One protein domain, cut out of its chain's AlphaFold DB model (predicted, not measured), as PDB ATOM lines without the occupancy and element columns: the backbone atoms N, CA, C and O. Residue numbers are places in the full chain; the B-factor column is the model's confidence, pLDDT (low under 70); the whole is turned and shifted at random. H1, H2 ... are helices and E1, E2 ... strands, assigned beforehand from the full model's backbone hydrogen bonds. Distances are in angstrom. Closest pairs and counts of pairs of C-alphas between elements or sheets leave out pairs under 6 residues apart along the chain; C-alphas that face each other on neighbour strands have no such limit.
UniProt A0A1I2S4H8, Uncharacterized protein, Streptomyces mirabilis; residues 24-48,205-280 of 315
ATOM      1  N   ALA A  24     140.621 132.688 142.913       96.69
ATOM      2  CA  ALA A  24     140.498 133.526 144.105       96.69
ATOM      3  C   ALA A  24     141.169 132.930 145.357       96.69
ATOM      4  O   ALA A  24     141.332 133.628 146.368       96.69
ATOM      5  N   VAL A  25     141.570 131.654 145.318       97.62
ATOM      6  CA  VAL A  25     142.359 131.053 146.397       97.62
ATOM      7  C   VAL A  25     143.796 131.560 146.301       97.62
ATOM      8  O   VAL A  25     144.472 131.376 145.293       97.62
ATOM      9  N   GLN A  26     144.270 132.190 147.370       97.50
ATOM     10  CA  GLN A  26     145.591 132.798 147.430       97.50
ATOM     11  C   GLN A  26     146.686 131.718 147.382       97.50
ATOM     12  O   GLN A  26     146.584 130.707 148.091       97.50
ATOM     13  N   PRO A  27     147.766 131.909 146.603       97.38
ATOM     14  CA  PRO A  27     148.871 130.953 146.529       97.38
ATOM     15  C   PRO A  27     149.498 130.625 147.892       97.38
ATOM     16  O   PRO A  27     149.809 129.466 148.170       97.38
ATOM     17  N   GLU A  28     149.626 131.613 148.779       96.50
ATOM     18  CA  GLU A  28     150.169 131.451 150.134       96.50
ATOM     19  C   GLU A  28     149.273 130.546 150.983       96.50
ATOM     20  O   GLU A  28     149.757 129.771 151.811       96.50
ATOM     21  N   PHE A  29     147.959 130.605 150.757       95.94
ATOM     22  CA  PHE A  29     147.001 129.741 151.433       95.94
ATOM     23  C   PHE A  29     147.105 128.288 150.952       95.94
ATOM     24  O   PHE A  29     147.073 127.356 151.761       95.94
ATOM     25  N   LEU A  30     147.298 128.075 149.650       96.81
ATOM     26  CA  LEU A  30     147.562 126.744 149.102       96.81
ATOM     27  C   LEU A  30     148.880 126.173 149.648       96.81
ATOM     28  O   LEU A  30     148.920 125.019 150.079       96.81
ATOM     29  N   GLN A  31     149.932 126.994 149.718       95.69
ATOM     30  CA  GLN A  31     151.218 126.603 150.297       95.69
ATOM     31  C   GLN A  31     151.096 126.253 151.789       95.69
ATOM     32  O   GLN A  31     151.636 125.233 152.223       95.69
ATOM     33  N   LEU A  32     150.342 127.043 152.561       94.12
ATOM     34  CA  LEU A  32     150.067 126.802 153.983       94.12
ATOM     35  C   LEU A  32     149.492 125.400 154.234       94.12
ATOM     36  O   LEU A  32     149.823 124.767 155.237       94.12
ATOM     37  N   LEU A  33     148.645 124.913 153.324       94.44
ATOM     38  CA  LEU A  33     148.010 123.594 153.404       94.44
ATOM     39  C   LEU A  33     148.805 122.486 152.709       94.44
ATOM     40  O   LEU A  33     148.330 121.349 152.656       94.44
ATOM     41  N   SER A  34     149.988 122.805 152.170       95.19
ATOM     42  CA  SER A  34     150.769 121.910 151.305       95.19
ATOM     43  C   SER A  34     149.924 121.336 150.160       95.19
ATOM     44  O   SER A  34     150.001 120.146 149.858       95.19
ATOM     45  N   TRP A  35     149.056 122.168 149.577       96.00
ATOM     46  CA  TRP A  35     148.147 121.754 148.518       96.00
ATOM     47  C   TRP A  35     148.903 121.425 147.232       96.00
ATOM     48  O   TRP A  35     149.707 122.216 146.744       96.00
ATOM     49  N   ASP A  36     148.560 120.277 146.655       95.19
ATOM     50  CA  ASP A  36     148.977 119.850 145.326       95.19
ATOM     51  C   ASP A  36     147.716 119.389 144.563       95.19
ATOM     52  O   ASP A  36     146.997 118.506 145.058       95.19
ATOM     53  N   PRO A  37     147.416 119.960 143.379       93.94
ATOM     54  CA  PRO A  37     146.210 119.644 142.611       93.94
ATOM     55  C   PRO A  37     146.156 118.200 142.081       93.94
ATOM     56  O   PRO A  37     145.063 117.700 141.796       93.94
ATOM     57  N   HIS A  38     147.296 117.512 141.970       92.12
ATOM     58  CA  HIS A  38     147.385 116.105 141.571       92.12
ATOM     59  C   HIS A  38     147.220 115.159 142.766       92.12
ATOM     60  O   HIS A  38     146.608 114.092 142.649       92.12
ATOM     61  N   VAL A  39     147.727 115.549 143.938       92.81
ATOM     62  CA  VAL A  39     147.609 114.740 145.162       92.81
ATOM     63  C   VAL A  39     146.225 114.900 145.795       92.81
ATOM     64  O   VAL A  39     145.627 113.904 146.212       92.81
ATOM     65  N   ARG A  40     145.694 116.130 145.816       96.88
ATOM     66  CA  ARG A  40     144.413 116.550 146.412       96.88
ATOM     67  C   ARG A  40     144.258 116.198 147.891       96.88
ATOM     68  O   ARG A  40     143.198 115.756 148.340       96.88
ATOM     69  N   VAL A  41     145.322 116.390 148.662       96.06
ATOM     70  CA  VAL A  41     145.335 116.167 150.110       96.06
ATOM     71  C   VAL A  41     145.811 117.435 150.802       96.06
ATOM     72  O   VAL A  41     146.847 117.979 150.451       96.06
ATOM     73  N   LEU A  42     145.054 117.884 151.801       95.44
ATOM     74  CA  LEU A  42     145.432 118.995 152.668       95.44
ATOM     75  C   LEU A  42     146.219 118.470 153.863       95.44
ATOM     76  O   LEU A  42     145.787 117.513 154.520       95.44
ATOM     77  N   LEU A  43     147.317 119.146 154.186       92.06
ATOM     78  CA  LEU A  43     148.053 118.974 155.428       92.06
ATOM     79  C   LEU A  43     147.883 120.221 156.293       92.06
ATOM     80  O   LEU A  43     148.431 121.279 156.009       92.06
ATOM     81  N   LEU A  44     147.138 120.086 157.386       90.62
ATOM     82  CA  LEU A  44     146.887 121.191 158.298       90.62
ATOM     83  C   LEU A  44     148.125 121.441 159.189       90.62
ATOM     84  O   LEU A  44     148.598 120.517 159.876       90.62
ATOM     85  N   PRO A  45     148.665 122.670 159.208       87.94
ATOM     86  CA  PRO A  45     149.825 123.013 160.024       87.94
ATOM     87  C   PRO A  45     149.486 122.995 161.519       87.94
ATOM     88  O   PRO A  45     148.477 123.546 161.952       87.94
ATOM     89  N   ARG A  46     150.363 122.377 162.325       80.31
ATOM     90  CA  ARG A  46     150.173 122.231 163.784       80.31
ATOM     91  C   ARG A  46     150.124 123.569 164.518       80.31
ATOM     92  O   ARG A  46     149.358 123.705 165.460       80.31
ATOM     93  N   SER A  47     150.955 124.515 164.097       79.50
ATOM     94  CA  SER A  47     151.168 125.801 164.765       79.50
ATOM     95  C   SER A  47     150.179 126.887 164.348       79.50
ATOM     96  O   SER A  47     150.211 127.982 164.903       79.50
ATOM     97  N   HIS A  48     149.323 126.626 163.360       86.81
ATOM     98  CA  HIS A  48     148.459 127.666 162.822       86.81
ATOM     99  C   HIS A  48     147.225 127.865 163.710       86.81
ATOM    100  O   HIS A  48     146.484 126.903 163.910       86.81
ATOM    101  N   LYS A 205     145.403 115.485 158.301       90.19
ATOM    102  CA  LYS A 205     145.336 115.151 156.885       90.19
ATOM    103  C   LYS A 205     143.880 115.087 156.452       90.19
ATOM    104  O   LYS A 205     143.075 114.388 157.072       90.19
ATOM    105  N   VAL A 206     143.542 115.809 155.392       95.06
ATOM    106  CA  VAL A 206     142.189 115.833 154.825       95.06
ATOM    107  C   VAL A 206     142.285 115.520 153.341       95.06
ATOM    108  O   VAL A 206     142.889 116.272 152.586       95.06
ATOM    109  N   SER A 207     141.695 114.404 152.917       96.88
ATOM    110  CA  SER A 207     141.682 114.032 151.504       96.88
ATOM    111  C   SER A 207     140.476 114.628 150.788       96.88
ATOM    112  O   SER A 207     139.325 114.321 151.124       96.88
ATOM    113  N   LEU A 208     140.753 115.422 149.757       98.06
ATOM    114  CA  LEU A 208     139.772 115.895 148.784       98.06
ATOM    115  C   LEU A 208     139.763 115.025 147.514       98.06
ATOM    116  O   LEU A 208     139.068 115.333 146.551       98.06
ATOM    117  N   ARG A 209     140.516 113.916 147.498       97.62
ATOM    118  CA  ARG A 209     140.508 112.952 146.391       97.62
ATOM    119  C   ARG A 209     139.116 112.343 146.206       97.62
ATOM    120  O   ARG A 209     138.357 112.192 147.169       97.62
ATOM    121  N   GLY A 210     138.792 111.991 144.966       95.56
ATOM    122  CA  GLY A 210     137.484 111.445 144.594       95.56
ATOM    123  C   GLY A 210     136.336 112.460 144.612       95.56
ATOM    124  O   GLY A 210     135.205 112.065 144.363       95.56
ATOM    125  N   LEU A 211     136.602 113.738 144.905       97.50
ATOM    126  CA  LEU A 211     135.626 114.816 144.749       97.50
ATOM    127  C   LEU A 211     135.750 115.478 143.368       97.50
ATOM    128  O   LEU A 211     136.874 115.599 142.864       97.50
ATOM    129  N   PRO A 212     134.632 115.961 142.794       97.00
ATOM    130  CA  PRO A 212     134.645 116.817 141.611       97.00
ATOM    131  C   PRO A 212     135.433 118.112 141.833       97.00
ATOM    132  O   PRO A 212     135.471 118.643 142.945       97.00
ATOM    133  N   ASP A 213     136.022 118.649 140.764       97.00
ATOM    134  CA  ASP A 213     136.860 119.862 140.795       97.00
ATOM    135  C   ASP A 213     136.121 121.061 141.389       97.00
ATOM    136  O   ASP A 213     136.681 121.807 142.192       97.00
ATOM    137  N   ARG A 214     134.827 121.171 141.076       97.25
ATOM    138  CA  ARG A 214     133.919 122.166 141.640       97.25
ATOM    139  C   ARG A 214     133.871 122.125 143.167       97.25
ATOM    140  O   ARG A 214     134.103 123.138 143.821       97.25
ATOM    141  N   VAL A 215     133.632 120.946 143.742       97.94
ATOM    142  CA  VAL A 215     133.563 120.755 145.199       97.94
ATOM    143  C   VAL A 215     134.921 121.035 145.850       97.94
ATOM    144  O   VAL A 215     134.986 121.616 146.931       97.94
ATOM    145  N   VAL A 216     136.024 120.652 145.196       98.25
ATOM    146  CA  VAL A 216     137.382 120.971 145.666       98.25
ATOM    147  C   VAL A 216     137.583 122.487 145.744       98.25
ATOM    148  O   VAL A 216     138.025 122.980 146.784       98.25
ATOM    149  N   ALA A 217     137.217 123.219 144.690       98.12
ATOM    150  CA  ALA A 217     137.328 124.673 144.630       98.12
ATOM    151  C   ALA A 217     136.497 125.365 145.714       98.12
ATOM    152  O   ALA A 217     136.991 126.231 146.434       98.12
ATOM    153  N   GLU A 218     135.254 124.924 145.893       98.06
ATOM    154  CA  GLU A 218     134.340 125.421 146.920       98.06
ATOM    155  C   GLU A 218     134.858 125.188 148.346       98.06
ATOM    156  O   GLU A 218     134.756 126.075 149.197       98.06
ATOM    157  N   ILE A 219     135.453 124.019 148.615       97.69
ATOM    158  CA  ILE A 219     136.080 123.727 149.909       97.69
ATOM    159  C   ILE A 219     137.306 124.618 150.126       97.69
ATOM    160  O   ILE A 219     137.449 125.182 151.206       97.69
ATOM    161  N   LEU A 220     138.199 124.757 149.143       98.00
ATOM    162  CA  LEU A 220     139.415 125.561 149.301       98.00
ATOM    163  C   LEU A 220     139.090 127.044 149.506       98.00
ATOM    164  O   LEU A 220     139.545 127.637 150.486       98.00
ATOM    165  N   PHE A 221     138.243 127.609 148.645       97.94
ATOM    166  CA  PHE A 221     137.795 128.995 148.745       97.94
ATOM    167  C   PHE A 221     137.032 129.246 150.051       97.94
ATOM    168  O   PHE A 221     137.380 130.135 150.827       97.94
ATOM    169  N   GLY A 222     136.037 128.410 150.360       96.81
ATOM    170  CA  GLY A 222     135.261 128.555 151.588       96.81
ATOM    171  C   GLY A 222     136.112 128.397 152.851       96.81
ATOM    172  O   GLY A 222     135.844 129.058 153.853       96.81
ATOM    173  N   LEU A 223     137.154 127.562 152.828       96.44
ATOM    174  CA  LEU A 223     138.076 127.421 153.953       96.44
ATOM    175  C   LEU A 223     138.938 128.677 154.138       96.44
ATOM    176  O   LEU A 223     139.065 129.142 155.272       96.44
ATOM    177  N   GLN A 224     139.477 129.239 153.051       96.38
ATOM    178  CA  GLN A 224     140.243 130.488 153.073       96.38
ATOM    179  C   GLN A 224     139.435 131.629 153.699       96.38
ATOM    180  O   GLN A 224     139.872 132.233 154.679       96.38
ATOM    181  N   GLU A 225     138.225 131.873 153.193       95.19
ATOM    182  CA  GLU A 225     137.366 132.969 153.659       95.19
ATOM    183  C   GLU A 225     137.014 132.840 155.144       95.19
ATOM    184  O   GLU A 225     136.957 133.808 155.907       95.19
ATOM    185  N   ARG A 226     136.815 131.608 155.610       93.94
ATOM    186  CA  ARG A 226     136.516 131.348 157.019       93.94
ATOM    187  C   ARG A 226     137.726 131.548 157.924       93.94
ATOM    188  O   ARG A 226     137.563 132.001 159.059       93.94
ATOM    189  N   ILE A 227     138.926 131.255 157.437       93.00
ATOM    190  CA  ILE A 227     140.171 131.518 158.166       93.00
ATOM    191  C   ILE A 227     140.468 133.011 158.217       93.00
ATOM    192  O   ILE A 227     140.868 133.496 159.276       93.00
ATOM    193  N   ALA A 228     140.180 133.757 157.147       91.62
ATOM    194  CA  ALA A 228     140.234 135.218 157.157       91.62
ATOM    195  C   ALA A 228     139.301 135.812 158.235       91.62
ATOM    196  O   ALA A 228     139.652 136.776 158.915       91.62
ATOM    197  N   GLN A 229     138.163 135.158 158.497       90.56
ATOM    198  CA  GLN A 229     137.250 135.472 159.608       90.56
ATOM    199  C   GLN A 229     137.683 134.912 160.975       90.56
ATOM    200  O   GLN A 229     136.921 134.978 161.941       90.56
ATOM    201  N   ARG A 230     138.897 134.361 161.082       90.31
ATOM    202  CA  ARG A 230     139.480 133.768 162.298       90.31
ATOM    203  C   ARG A 230     138.666 132.607 162.881       90.31
ATOM    204  O   ARG A 230     138.772 132.320 164.074       90.31
ATOM    205  N   LEU A 231     137.871 131.919 162.060       89.88
ATOM    206  CA  LEU A 231     137.107 130.753 162.501       89.88
ATOM    207  C   LEU A 231     138.025 129.539 162.670       89.88
ATOM    208  O   LEU A 231     138.922 129.304 161.864       89.88
ATOM    209  N   LEU A 232     137.772 128.747 163.711       88.19
ATOM    210  CA  LEU A 232     138.515 127.515 163.971       88.19
ATOM    211  C   LEU A 232     138.050 126.383 163.049       88.19
ATOM    212  O   LEU A 232     136.851 126.153 162.866       88.19
ATOM    213  N   HIS A 233     139.011 125.625 162.534       87.75
ATOM    214  CA  HIS A 233     138.823 124.517 161.615       87.75
ATOM    215  C   HIS A 233     139.594 123.290 162.082       87.75
ATOM    216  O   HIS A 233     140.819 123.244 162.063       87.75
ATOM    217  N   LYS A 234     138.850 122.259 162.479       85.88
ATOM    218  CA  LYS A 234     139.419 120.990 162.935       85.88
ATOM    219  C   LYS A 234     139.458 120.003 161.776       85.88
ATOM    220  O   LYS A 234     138.540 119.963 160.956       85.88
ATOM    221  N   ASP A 235     140.490 119.169 161.731       88.19
ATOM    222  CA  ASP A 235     140.689 118.208 160.641       88.19
ATOM    223  C   ASP A 235     139.491 117.259 160.446       88.19
ATOM    224  O   ASP A 235     139.079 117.006 159.318       88.19
ATOM    225  N   TYR A 236     138.880 116.774 161.532       86.81
ATOM    226  CA  TYR A 236     137.731 115.868 161.458       86.81
ATOM    227  C   TYR A 236     136.481 116.527 160.857       86.81
ATOM    228  O   TYR A 236     135.696 115.843 160.211       86.81
ATOM    229  N   LEU A 237     136.326 117.844 161.003       88.50
ATOM    230  CA  LEU A 237     135.205 118.595 160.435       88.50
ATOM    231  C   LEU A 237     135.332 118.744 158.927       88.50
ATOM    232  O   LEU A 237     134.370 118.577 158.182       88.50
ATOM    233  N   LEU A 238     136.541 119.021 158.450       92.25
ATOM    234  CA  LEU A 238     136.812 119.049 157.015       92.25
ATOM    235  C   LEU A 238     136.714 117.645 156.406       92.25
ATOM    236  O   LEU A 238     136.185 117.484 155.307       92.25
ATOM    237  N   ARG A 239     137.138 116.612 157.151       94.00
ATOM    238  CA  ARG A 239     136.925 115.215 156.755       94.00
ATOM    239  C   ARG A 239     135.436 114.904 156.609       94.00
ATOM    240  O   ARG A 239     135.067 114.385 155.563       94.00
ATOM    241  N   ASN A 240     134.587 115.273 157.571       93.69
ATOM    242  CA  ASN A 240     133.138 115.064 157.476       93.69
ATOM    243  C   ASN A 240     132.535 115.738 156.240       93.69
ATOM    244  O   ASN A 240     131.817 115.078 155.497       93.69
ATOM    245  N   LEU A 241     132.878 117.003 155.975       95.25
ATOM    246  CA  LEU A 241     132.425 117.716 154.777       95.25
ATOM    247  C   LEU A 241     132.773 116.945 153.493       95.25
ATOM    248  O   LEU A 241     131.891 116.639 152.697       95.25
ATOM    249  N   SER A 242     134.046 116.563 153.334       96.12
ATOM    250  CA  SER A 242     134.505 115.806 152.160       96.12
ATOM    251  C   SER A 242     133.868 114.413 152.053       96.12
ATOM    252  O   SER A 242     133.621 113.921 150.956       96.12
ATOM    253  N   THR A 243     133.601 113.759 153.187       95.81
ATOM    254  CA  THR A 243     132.950 112.446 153.237       95.81
ATOM    255  C   THR A 243     131.485 112.549 152.847       95.81
ATOM    256  O   THR A 243     131.054 111.777 152.005       95.81
ATOM    257  N   ASN A 244     130.741 113.518 153.383       96.56
ATOM    258  CA  ASN A 244     129.331 113.712 153.047       96.56
ATOM    259  C   ASN A 244     129.151 114.073 151.568       96.56
ATOM    260  O   ASN A 244     128.285 113.503 150.914       96.56
ATOM    261  N   ALA A 245     130.022 114.926 151.019       96.88
ATOM    262  CA  ALA A 245     130.006 115.238 149.591       96.88
ATOM    263  C   ALA A 245     130.255 114.002 148.709       96.88
ATOM    264  O   ALA A 245     129.553 113.806 147.721       96.88
ATOM    265  N   ARG A 246     131.193 113.118 149.088       96.31
ATOM    266  CA  ARG A 246     131.404 111.840 148.380       96.31
ATOM    267  C   ARG A 246     130.228 110.882 148.528       96.31
ATOM    268  O   ARG A 246     129.813 110.306 147.535       96.31
ATOM    269  N   LEU A 247     129.709 110.708 149.746       95.38
ATOM    270  CA  LEU A 247     128.589 109.805 150.032       95.38
ATOM    271  C   LEU A 247     127.338 110.182 149.232       95.38
ATOM    272  O   LEU A 247     126.665 109.301 148.716       95.38
ATOM    273  N   GLN A 248     127.049 111.479 149.116       96.88
ATOM    274  CA  GLN A 248     125.914 111.989 148.342       96.88
ATOM    275  C   GLN A 248     126.236 112.187 146.849       96.88
ATOM    276  O   GLN A 248     125.353 112.557 146.086       96.88
ATOM    277  N   GLN A 249     127.487 111.948 146.431       96.00
ATOM    278  CA  GLN A 249     127.976 112.098 145.054       96.00
ATOM    279  C   GLN A 249     127.640 113.452 144.406       96.00
ATOM    280  O   GLN A 249     127.378 113.530 143.207       96.00
ATOM    281  N   VAL A 250     127.668 114.523 145.201       96.94
ATOM    282  CA  VAL A 250     127.333 115.868 144.721       96.94
ATOM    283  C   VAL A 250     128.407 116.420 143.789       96.94
ATOM    284  O   VAL A 250     129.603 116.169 143.966       96.94
ATOM    285  N   THR A 251     127.979 117.221 142.820       96.31
ATOM    286  CA  THR A 251     128.856 117.965 141.911       96.31
ATOM    287  C   THR A 251     129.155 119.378 142.407       96.31
ATOM    288  O   THR A 251     130.157 119.965 142.006       96.31
ATOM    289  N   SER A 252     128.356 119.878 143.351       96.31
ATOM    290  CA  SER A 252     128.526 121.147 144.063       96.31
ATOM    291  C   SER A 252     128.113 120.983 145.528       96.31
ATOM    292  O   SER A 252     127.196 120.228 145.842       96.31
ATOM    293  N   LEU A 253     128.744 121.711 146.452       96.38
ATOM    294  CA  LEU A 253     128.324 121.738 147.856       96.38
ATOM    295  C   LEU A 253     126.886 122.244 148.033       96.38
ATOM    296  O   LEU A 253     126.287 121.976 149.074       96.38
ATOM    297  N   ASP A 254     126.341 122.990 147.066       95.00
ATOM    298  CA  ASP A 254     124.969 123.509 147.118       95.00
ATOM    299  C   ASP A 254     123.914 122.402 146.946       95.00
ATOM    300  O   ASP A 254     122.783 122.554 147.396       95.00
ATOM    301  N   GLU A 255     124.307 121.264 146.364       96.56
ATOM    302  CA  GLU A 255     123.459 120.083 146.160       96.56
ATOM    303  C   GLU A 255     123.416 119.162 147.387       96.56
ATOM    304  O   GLU A 255     122.678 118.178 147.388       96.56
ATOM    305  N   LEU A 256     124.211 119.448 148.427       96.25
ATOM    306  CA  LEU A 256     124.211 118.642 149.642       96.25
ATOM    307  C   LEU A 256     122.832 118.674 150.300       96.25
ATOM    308  O   LEU A 256     122.372 119.723 150.758       96.25
ATOM    309  N   ASP A 257     122.234 117.497 150.459       96.62
ATOM    310  CA  ASP A 257     121.087 117.316 151.330       96.62
ATOM    311  C   ASP A 257     121.538 117.561 152.774       96.62
ATOM    312  O   ASP A 257     122.278 116.776 153.381       96.62
ATOM    313  N   LEU A 258     121.115 118.704 153.310       95.31
ATOM    314  CA  LEU A 258     121.446 119.159 154.650       95.31
ATOM    315  C   LEU A 258     120.608 118.475 155.734       95.31
ATOM    316  O   LEU A 258     120.993 118.530 156.910       95.31
ATOM    317  N   ASP A 259     119.476 117.870 155.383       95.06
ATOM    318  CA  ASP A 259     118.533 117.311 156.348       95.06
ATOM    319  C   ASP A 259     119.043 115.993 156.926       95.06
ATOM    320  O   ASP A 259     118.901 115.763 158.129       95.06
ATOM    321  N   VAL A 260     119.779 115.217 156.125       94.44
ATOM    322  CA  VAL A 260     120.472 113.994 156.563       94.44
ATOM    323  C   VAL A 260     121.752 114.260 157.367       94.44
ATOM    324  O   VAL A 260     122.307 113.347 157.978       94.44
ATOM    325  N   LEU A 261     122.243 115.504 157.393       94.12
ATOM    326  CA  LEU A 261     123.463 115.860 158.119       94.12
ATOM    327  C   LEU A 261     123.207 116.097 159.607       94.12
ATOM    328  O   LEU A 261     122.170 116.625 160.020       94.12
ATOM    329  N   SER A 262     124.230 115.826 160.424       92.44
ATOM    330  CA  SER A 262     124.228 116.251 161.822       92.44
ATOM    331  C   SER A 262     124.083 117.775 161.925       92.44
ATOM    332  O   SER A 262     124.533 118.527 161.055       92.44
ATOM    333  N   ARG A 263     123.514 118.275 163.031       91.81
ATOM    334  CA  ARG A 263     123.389 119.728 163.276       91.81
ATOM    335  C   ARG A 263     124.729 120.460 163.122       91.81
ATOM    336  O   ARG A 263     124.764 121.601 162.656       91.81
ATOM    337  N   HIS A 264     125.818 119.816 163.538       87.62
ATOM    338  CA  HIS A 264     127.153 120.391 163.471       87.62
ATOM    339  C   HIS A 264     127.655 120.489 162.027       87.62
ATOM    340  O   HIS A 264     128.021 121.582 161.592       87.62
ATOM    341  N   ASP A 265     127.581 119.393 161.266       91.25
ATOM    342  CA  ASP A 265     128.012 119.371 159.863       91.25
ATOM    343  C   ASP A 265     127.148 120.316 159.011       91.25
ATOM    344  O   ASP A 265     127.676 121.095 158.223       91.25
ATOM    345  N   ARG A 266     125.830 120.360 159.250       94.75
ATOM    346  CA  ARG A 266     124.910 121.311 158.603       94.75
ATOM    347  C   ARG A 266     125.327 122.764 158.818       94.75
ATOM    348  O   ARG A 266     125.296 123.573 157.891       94.75
ATOM    349  N   THR A 267     125.703 123.113 160.048       92.06
ATOM    350  CA  THR A 267     126.155 124.471 160.386       92.06
ATOM    351  C   THR A 267     127.456 124.805 159.663       92.06
ATOM    352  O   THR A 267     127.610 125.912 159.146       92.06
ATOM    353  N   GLN A 268     128.375 123.843 159.588       91.00
ATOM    354  CA  GLN A 268     129.623 124.000 158.857       91.00
ATOM    355  C   GLN A 268     129.369 124.203 157.360       91.00
ATOM    356  O   GLN A 268     129.842 125.201 156.824       91.00
ATOM    357  N   VAL A 269     128.587 123.333 156.707       94.88
ATOM    358  CA  VAL A 269     128.265 123.434 155.270       94.88
ATOM    359  C   VAL A 269     127.640 124.789 154.943       94.88
ATOM    360  O   VAL A 269     128.129 125.488 154.061       94.88
ATOM    361  N   ARG A 270     126.638 125.235 155.716       94.75
ATOM    362  CA  ARG A 270     126.031 126.572 155.548       94.75
ATOM    363  C   ARG A 270     127.059 127.697 155.637       94.75
ATOM    364  O   ARG A 270     126.962 128.687 154.920       94.75
ATOM    365  N   GLY A 271     128.052 127.540 156.506       92.81
ATOM    366  CA  GLY A 271     129.151 128.483 156.650       92.81
ATOM    367  C   GLY A 271     130.106 128.533 155.453       92.81
ATOM    368  O   GLY A 271     130.690 129.587 155.232       92.81
ATOM    369  N   PHE A 272     130.271 127.438 154.705       95.19
ATOM    370  CA  PHE A 272     130.997 127.427 153.426       95.19
ATOM    371  C   PHE A 272     130.128 128.019 152.313       95.19
ATOM    372  O   PHE A 272     130.555 128.953 151.639       95.19
ATOM    373  N   LEU A 273     128.882 127.547 152.186       94.62
ATOM    374  CA  LEU A 273     127.929 128.012 151.173       94.62
ATOM    375  C   LEU A 273     127.694 129.518 151.235       94.62
ATOM    376  O   LEU A 273     127.573 130.157 150.197       94.62
ATOM    377  N   LYS A 274     127.687 130.105 152.436       92.94
ATOM    378  CA  LYS A 274     127.608 131.559 152.612       92.94
ATOM    379  C   LYS A 274     128.678 132.301 151.803       92.94
ATOM    380  O   LYS A 274     128.361 133.301 151.178       92.94
ATOM    381  N   HIS A 275     129.922 131.833 151.833       92.75
ATOM    382  CA  HIS A 275     131.034 132.476 151.129       92.75
ATOM    383  C   HIS A 275     131.005 132.180 149.639       92.75
ATOM    384  O   HIS A 275     131.146 133.090 148.832       92.75
ATOM    385  N   ILE A 276     130.718 130.932 149.272       92.88
ATOM    386  CA  ILE A 276     130.615 130.509 147.871       92.88
ATOM    387  C   ILE A 276     129.512 131.288 147.144       92.88
ATOM    388  O   ILE A 276     129.741 131.799 146.057       92.88
ATOM    389  N   ARG A 277     128.332 131.453 147.756       89.25
ATOM    390  CA  ARG A 277     127.211 132.216 147.171       89.25
ATOM    391  C   ARG A 277     127.490 133.716 147.061       89.25
ATOM    392  O   ARG A 277     126.820 134.396 146.293       89.25
ATOM    393  N   ARG A 278     128.450 134.228 147.837       89.25
ATOM    394  CA  ARG A 278     128.903 135.625 147.786       89.25
ATOM    395  C   ARG A 278     130.031 135.852 146.791       89.25
ATOM    396  O   ARG A 278     130.397 136.999 146.542       89.25
ATOM    397  N   PHE A 279     130.580 134.782 146.227       88.69
ATOM    398  CA  PHE A 279     131.638 134.878 145.245       88.69
ATOM    399  C   PHE A 279     131.150 135.638 144.006       88.69
ATOM    400  O   PHE A 279     130.145 135.273 143.399       88.69
ATOM    401  N   GLY A 280     131.854 136.714 143.652       82.06
ATOM    402  CA  GLY A 280     131.500 137.573 142.521       82.06
ATOM    403  C   GLY A 280     130.333 138.533 142.772       82.06
ATOM    404  O   GLY A 280     129.960 139.261 141.853       82.06
TER     405      GLY A 280
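Overview. This is residues 24 to 48 and 205 to 280 of the 315 residues of an uncharacterized protein of Streptomyces mirabilis (UniProt A0A1I2S4H8). A small two-stranded sheet, E1 and E2, packs through E2 on helix H3, while H2 runs through the middle of the body at a shallow angle to H3. H4 spans H2 and H3 nearly at right angles, and short H1 sits on the other side of H2 from H4. The 101 printed residues have four named helices and two named strands, in the order H1, E1, E2, H2, H3, H4; the sheet, E1 - E2, is antiparallel and the class is mostly helix. The whole is compact, with a radius of gyration of the C-alphas of 12.6 A and spans of 34 by 29 by 28 A.

Along the chain. E1 is residues 41 to 43 and E2 residues 205 to 207. H3, residues 235 to 247, is 18.2 A long, and H2, residues 213 to 228, is 22.7 A long. H4, residues 263 to 276, is 20.1 A long and ends with C-alpha 276 at (130.615, 130.509, 147.871). H1, residues 27 to 32, begins with C-alpha 27 at (148.871, 130.953, 146.529).

Arrangement. E1 and E2 are antiparallel neighbours at 163 degrees, with N 42 and O 206 within hydrogen-bond range at 2.8 A. The closest C-alphas of E2 and H3, Val 206 and Arg 239, are 5.6 A apart. H3 and H2 are close but not clearly touching, closest at the C-alphas of Val 215 and Ala 245, 7.9 A, with a shallow tilt of 26 degrees, opposite ways. H4 touches H3 with residues 265 to 269 alone, about perpendicular at 83 degrees; the closest C-alphas, Leu 241 and Asp 265, are 6.9 A apart. H4 touches H2 with residues 271 to 276 alone, about perpendicular at 86 degrees; the closest C-alphas, Gly 222 and Phe 272, are 4.8 A apart. H1 and H2 are close but not clearly touching, closest at the C-alphas of Phe 29 and Gln 224, 7.0 A. H1 and E1 are near each other, and H1 and H4 are apart. Every O i to N i+4 pair is within hydrogen-bond range in H1, H2 and H3, and 9 of 10 in H4.

Size, cuts and confidence. The C-alphas of Glu 28 and Asp 259, the two farthest apart, are 35.2 A apart. Residues 49 to 204 are not printed, and C-alphas 48 and 205 are 14.2 A apart across this cut. The link from H3 to H4, residues 248 to 262, is long. No printed residue has a pLDDT under 70.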